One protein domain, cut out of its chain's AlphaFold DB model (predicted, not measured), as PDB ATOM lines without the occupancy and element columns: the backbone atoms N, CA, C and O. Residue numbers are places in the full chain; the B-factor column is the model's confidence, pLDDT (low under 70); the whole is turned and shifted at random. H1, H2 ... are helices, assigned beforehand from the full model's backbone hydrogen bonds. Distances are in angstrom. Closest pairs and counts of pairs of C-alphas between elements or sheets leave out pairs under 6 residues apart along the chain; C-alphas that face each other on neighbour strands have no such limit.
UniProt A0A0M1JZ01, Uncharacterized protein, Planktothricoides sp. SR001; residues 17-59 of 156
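AT A GLANCE: This is residues 17 to 59 of the 156 residues of an uncharacterized protein of Planktothricoides sp. SR001 (UniProt A0A0M1JZ01). Two helices are set nearly at right angles as a loose, open L: H2 starts beside the second half of H1, near Val 27, and runs away from it. Residues 17 to 23 stick out at the free end of H1, and past H2 a short tail, residues 53 to 59, turns back. The printed part has 43 residues with two named helices, H1 then H2, and no named strand; its class is all helix. It is loose, with a radius of gyration of the C-alphas of 11.9 A, and spans 28 by 27 by 16 A.

IN THESE COORDINATES: Start at Glu 17, then find C-alpha 18 at (166.135, 152.923, 166.509); from there H1, residues 18 to 33, runs 22.8 A to C-alpha 33 at (151.691, 136.534, 173.038). After residues 34 to 38, H2, residues 39 to 52, runs 19.4 A from Phe 39 to C-alpha 52 at (157.058, 131.054, 150.114).

HOW THE PARTS SIT: Look at Val 27 and Phe 39, whose C-alphas, 7.2 A apart, are the closest of H1 and H2. The two helices are close but not clearly touching, with 2 pairs of C-alphas within 8 A. Their lines are about perpendicular, at 77 degrees, and their centres are 14.8 A apart. In H1 and H2 every O i to N i+4 pair is within hydrogen-bond range.

THE WHOLE: The C-alphas farthest apart are those of Glu 17 and Ser 56, 31.2 A. The printed part has no cut, and the link from H1 to H2 is tight. Residues 17 to 23, of which 18 to 23 belong to H1, stand free, and so do residues 51 to 56. In the B-factor column you find a mean pLDDT of 77.1 for the printed part; residues 52 to 59 are under 70.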
ATOM      1  N   GLU A  17     170.524 151.023 166.805       83.69
ATOM      2  CA  GLU A  17     169.766 151.846 165.878       83.69
ATOM      3  C   GLU A  17     168.273 151.744 166.214       83.69
ATOM      4  O   GLU A  17     167.746 150.667 166.488       83.69
ATOM      5  N   ALA A  18     167.554 152.868 166.143       79.25
ATOM      6  CA  ALA A  18     166.135 152.923 166.509       79.25
ATOM      7  C   ALA A  18     165.265 151.908 165.736       79.25
ATOM      8  O   ALA A  18     164.244 151.444 166.243       79.25
ATOM      9  N   ALA A  19     165.663 151.549 164.513       77.44
ATOM     10  CA  ALA A  19     164.988 150.527 163.718       77.44
ATOM     11  C   ALA A  19     165.171 149.113 164.303       77.44
ATOM     12  O   ALA A  19     164.199 148.357 164.380       77.44
ATOM     13  N   ASP A  20     166.379 148.782 164.757       82.38
ATOM     14  CA  ASP A  20     166.712 147.493 165.368       82.38
ATOM     15  C   ASP A  20     166.047 147.352 166.743       82.38
ATOM     16  O   ASP A  20     165.448 146.314 167.031       82.38
ATOM     17  N   GLU A  21     166.045 148.413 167.557       81.19
ATOM     18  CA  GLU A  21     165.311 148.445 168.831       81.19
ATOM     19  C   GLU A  21     163.804 148.257 168.624       81.19
ATOM     20  O   GLU A  21     163.165 147.476 169.333       81.19
ATOM     21  N   THR A  22     163.229 148.927 167.620       84.62
ATOM     22  CA  THR A  22     161.805 148.783 167.282       84.62
ATOM     23  C   THR A  22     161.484 147.349 166.864       84.62
ATOM     24  O   THR A  22     160.457 146.798 167.266       84.62
ATOM     25  N   LEU A  23     162.365 146.719 166.083       83.50
ATOM     26  CA  LEU A  23     162.215 145.327 165.672       83.50
ATOM     27  C   LEU A  23     162.306 144.383 166.874       83.50
ATOM     28  O   LEU A  23     161.452 143.510 167.019       83.50
ATOM     29  N   LEU A  24     163.289 144.565 167.755       83.62
ATOM     30  CA  LEU A  24     163.444 143.749 168.961       83.62
ATOM     31  C   LEU A  24     162.237 143.888 169.894       83.62
ATOM     32  O   LEU A  24     161.716 142.872 170.351       83.62
ATOM     33  N   ALA A  25     161.727 145.106 170.093       83.75
ATOM     34  CA  ALA A  25     160.527 145.357 170.888       83.75
ATOM     35  C   ALA A  25     159.276 144.698 170.279       83.75
ATOM     36  O   ALA A  25     158.463 144.102 170.990       83.75
ATOM     37  N   ALA A  26     159.120 144.762 168.953       83.38
ATOM     38  CA  ALA A  26     158.025 144.092 168.257       83.38
ATOM     39  C   ALA A  26     158.108 142.565 168.407       83.38
ATOM     40  O   ALA A  26     157.090 141.909 168.641       83.38
ATOM     41  N   VAL A  27     159.315 142.000 168.313       84.12
ATOM     42  CA  VAL A  27     159.523 140.563 168.486       84.12
ATOM     43  C   VAL A  27     159.268 140.144 169.933       84.12
ATOM     44  O   VAL A  27     158.560 139.166 170.149       84.12
ATOM     45  N   GLU A  28     159.748 140.891 170.926       84.31
ATOM     46  CA  GLU A  28     159.474 140.613 172.339       84.31
ATOM     47  C   GLU A  28     157.966 140.608 172.636       84.31
ATOM     48  O   GLU A  28     157.461 139.671 173.256       84.31
ATOM     49  N   ASN A  29     157.216 141.577 172.103       83.50
ATOM     50  CA  ASN A  29     155.756 141.619 172.224       83.50
ATOM     51  C   ASN A  29     155.074 140.375 171.615       83.50
ATOM     52  O   ASN A  29     154.130 139.832 172.189       83.50
ATOM     53  N   GLU A  30     155.550 139.882 170.470       82.38
ATOM     54  CA  GLU A  30     155.021 138.649 169.869       82.38
ATOM     55  C   GLU A  30     155.429 137.380 170.636       82.38
ATOM     56  O   GLU A  30     154.610 136.465 170.765       82.38
ATOM     57  N   LEU A  31     156.630 137.325 171.228       83.69
ATOM     58  CA  LEU A  31     157.014 136.227 172.128       83.69
ATOM     59  C   LEU A  31     156.139 136.192 173.386       83.69
ATOM     60  O   LEU A  31     155.780 135.108 173.844       83.69
ATOM     61  N   VAL A  32     155.756 137.352 173.931       83.94
ATOM     62  CA  VAL A  32     154.839 137.432 175.082       83.94
ATOM     63  C   VAL A  32     153.465 136.851 174.733       83.94
ATOM     64  O   VAL A  32     152.868 136.144 175.547       83.94
ATOM     65  N   LYS A  33     152.965 137.098 173.517       82.06
ATOM     66  CA  LYS A  33     151.691 136.534 173.038       82.06
ATOM     67  C   LYS A  33     151.779 135.035 172.737       82.06
ATOM     68  O   LYS A  33     150.774 134.337 172.851       82.06
ATOM     69  N   GLN A  34     152.952 134.542 172.334       80.06
ATOM     70  CA  GLN A  34     153.169 133.156 171.903       80.06
ATOM     71  C   GLN A  34     154.350 132.512 172.656       80.06
ATOM     72  O   GLN A  34     155.415 132.293 172.073       80.06
ATOM     73  N   PRO A  35     154.168 132.134 173.938       78.50
ATOM     74  CA  PRO A  35     155.257 131.679 174.814       78.50
ATOM     75  C   PRO A  35     155.890 130.341 174.398       78.50
ATOM     76  O   PRO A  35     156.920 129.934 174.924       78.50
ATOM     77  N   ASN A  36     155.264 129.624 173.468       77.56
ATOM     78  CA  ASN A  36     155.732 128.357 172.920       77.56
ATOM     79  C   ASN A  36     156.660 128.514 171.702       77.56
ATOM     80  O   ASN A  36     157.152 127.502 171.202       77.56
ATOM     81  N   LYS A  37     156.887 129.735 171.204       83.50
ATOM     82  CA  LYS A  37     157.759 130.001 170.052       83.50
ATOM     83  C   LYS A  37     159.034 130.717 170.483       83.50
ATOM     84  O   LYS A  37     159.009 131.605 171.329       83.50
ATOM     85  N   THR A  38     160.158 130.353 169.872       86.38
ATOM     86  CA  THR A  38     161.420 131.078 170.066       86.38
ATOM     87  C   THR A  38     161.580 132.192 169.031       86.38
ATOM     88  O   THR A  38     160.983 132.142 167.953       86.38
ATOM     89  N   PHE A  39     162.458 133.161 169.309       82.69
ATOM     90  CA  PHE A  39     162.878 134.183 168.338       82.69
ATOM     91  C   PHE A  39     163.262 133.567 166.982       82.69
ATOM     92  O   PHE A  39     162.879 134.059 165.923       82.69
ATOM     93  N   SER A  40     163.985 132.442 167.015       83.75
ATOM     94  CA  SER A  40     164.406 131.722 165.813       83.75
ATOM     95  C   SER A  40     163.220 131.160 165.032       83.75
ATOM     96  O   SER A  40     163.252 131.171 163.803       83.75
ATOM     97  N   ASP A  41     162.175 130.690 165.712       83.81
ATOM     98  CA  ASP A  41     160.982 130.143 165.063       83.81
ATOM     99  C   ASP A  41     160.141 131.245 164.425       83.81
ATOM    100  O   ASP A  41     159.709 131.077 163.288       83.81
ATOM    101  N   LEU A  42     160.011 132.399 165.086       82.69
ATOM    102  CA  LEU A  42     159.367 133.583 164.508       82.69
ATOM    103  C   LEU A  42     160.137 134.112 163.297       82.69
ATOM    104  O   LEU A  42     159.544 134.396 162.262       82.69
ATOM    105  N   CYS A  43     161.467 134.177 163.385       81.56
ATOM    106  CA  CYS A  43     162.304 134.597 162.263       81.56
ATOM    107  C   CYS A  43     162.212 133.621 161.088       81.56
ATOM    108  O   CYS A  43     162.150 134.043 159.935       81.56
ATOM    109  N   LYS A  44     162.178 132.311 161.360       84.56
ATOM    110  CA  LYS A  44     161.931 131.308 160.320       84.56
ATOM    111  C   LYS A  44     160.551 131.515 159.719       84.56
ATOM    112  O   LYS A  44     160.466 131.608 158.507       84.56
ATOM    113  N   GLU A  45     159.497 131.618 160.518       82.25
ATOM    114  CA  GLU A  45     158.129 131.815 160.031       82.25
ATOM    115  C   GLU A  45     158.005 133.077 159.168       82.25
ATOM    116  O   GLU A  45     157.471 133.003 158.065       82.25
ATOM    117  N   ALA A  46     158.595 134.195 159.593       78.81
ATOM    118  CA  ALA A  46     158.647 135.429 158.814       78.81
ATOM    119  C   ALA A  46     159.396 135.241 157.485       78.81
ATOM    120  O   ALA A  46     158.924 135.675 156.436       78.81
ATOM    121  N   LEU A  47     160.533 134.538 157.492       82.00
ATOM    122  CA  LEU A  47     161.261 134.191 156.269       82.00
ATOM    123  C   LEU A  47     160.465 133.239 155.372       82.00
ATOM    124  O   LEU A  47     160.504 133.384 154.155       82.00
ATOM    125  N   TRP A  48     159.732 132.285 155.945       81.75
ATOM    126  CA  TRP A  48     158.837 131.392 155.214       81.75
ATOM    127  C   TRP A  48     157.697 132.178 154.568       81.75
ATOM    128  O   TRP A  48     157.410 131.968 153.393       81.75
ATOM    129  N   GLN A  49     157.099 133.132 155.280       76.06
ATOM    130  CA  GLN A  49     156.101 134.029 154.705       76.06
ATOM    131  C   GLN A  49     156.701 134.899 153.597       76.06
ATOM    132  O   GLN A  49     156.104 135.044 152.537       76.06
ATOM    133  N   LEU A  50     157.914 135.417 153.783       72.88
ATOM    134  CA  LEU A  50     158.583 136.233 152.776       72.88
ATOM    135  C   LEU A  50     158.943 135.420 151.521       72.88
ATOM    136  O   LEU A  50     158.749 135.888 150.406       72.88
ATOM    137  N   LEU A  51     159.476 134.212 151.675       76.31
ATOM    138  CA  LEU A  51     160.031 133.440 150.560       76.31
ATOM    139  C   LEU A  51     159.008 132.537 149.869       76.31
ATOM    140  O   LEU A  51     159.189 132.213 148.698       76.31
ATOM    141  N   TYR A  52     157.975 132.093 150.586       65.31
ATOM    142  CA  TYR A  52     157.058 131.054 150.114       65.31
ATOM    143  C   TYR A  52     155.641 131.571 149.834       65.31
ATOM    144  O   TYR A  52     154.914 130.949 149.059       65.31
ATOM    145  N   VAL A  53     155.236 132.711 150.407       60.69
ATOM    146  CA  VAL A  53     153.946 133.335 150.080       60.69
ATOM    147  C   VAL A  53     154.142 134.254 148.868       60.69
ATOM    148  O   VAL A  53     154.961 135.175 148.933       60.69
ATOM    149  N   PRO A  54     153.427 134.029 147.748       56.28
ATOM    150  CA  PRO A  54     153.519 134.904 146.586       56.28
ATOM    151  C   PRO A  54     153.118 136.334 146.968       56.28
ATOM    152  O   PRO A  54     152.185 136.533 147.746       56.28
ATOM    153  N   GLU A  55     153.792 137.321 146.370       54.91
ATOM    154  CA  GLU A  55     153.610 138.771 146.589       54.91
ATOM    155  C   GLU A  55     152.127 139.206 146.650       54.91
ATOM    156  O   GLU A  55     151.778 140.116 147.386       54.91
ATOM    157  N   SER A  56     151.244 138.493 145.939       54.72
ATOM    158  CA  SER A  56     149.789 138.707 145.871       54.72
ATOM    159  C   SER A  56     149.032 138.576 147.210       54.72
ATOM    160  O   SER A  56     147.938 139.120 147.343       54.72
ATOM    161  N   VAL A  57     149.578 137.854 148.199       53.09
ATOM    162  CA  VAL A  57     148.948 137.638 149.525       53.09
ATOM    163  C   VAL A  57     149.732 138.324 150.650       53.09
ATOM    164  O   VAL A  57     149.321 138.292 151.808       53.09
ATOM    165  N   ARG A  58     150.847 138.997 150.331       54.81
ATOM    166  CA  ARG A  58     151.435 139.936 151.285       54.81
ATOM    167  C   ARG A  58     150.406 141.043 151.498       54.81
ATOM    168  O   ARG A  58     149.849 141.535 150.513       54.81
ATOM    169  N   PRO A  59     150.101 141.436 152.744       53.22
ATOM    170  CA  PRO A  59     149.303 142.622 152.938       53.22
ATOM    171  C   PRO A  59     150.130 143.776 152.376       53.22
ATOM    172  O   PRO A  59     151.130 144.171 152.974       53.22
TER     173      PRO A  59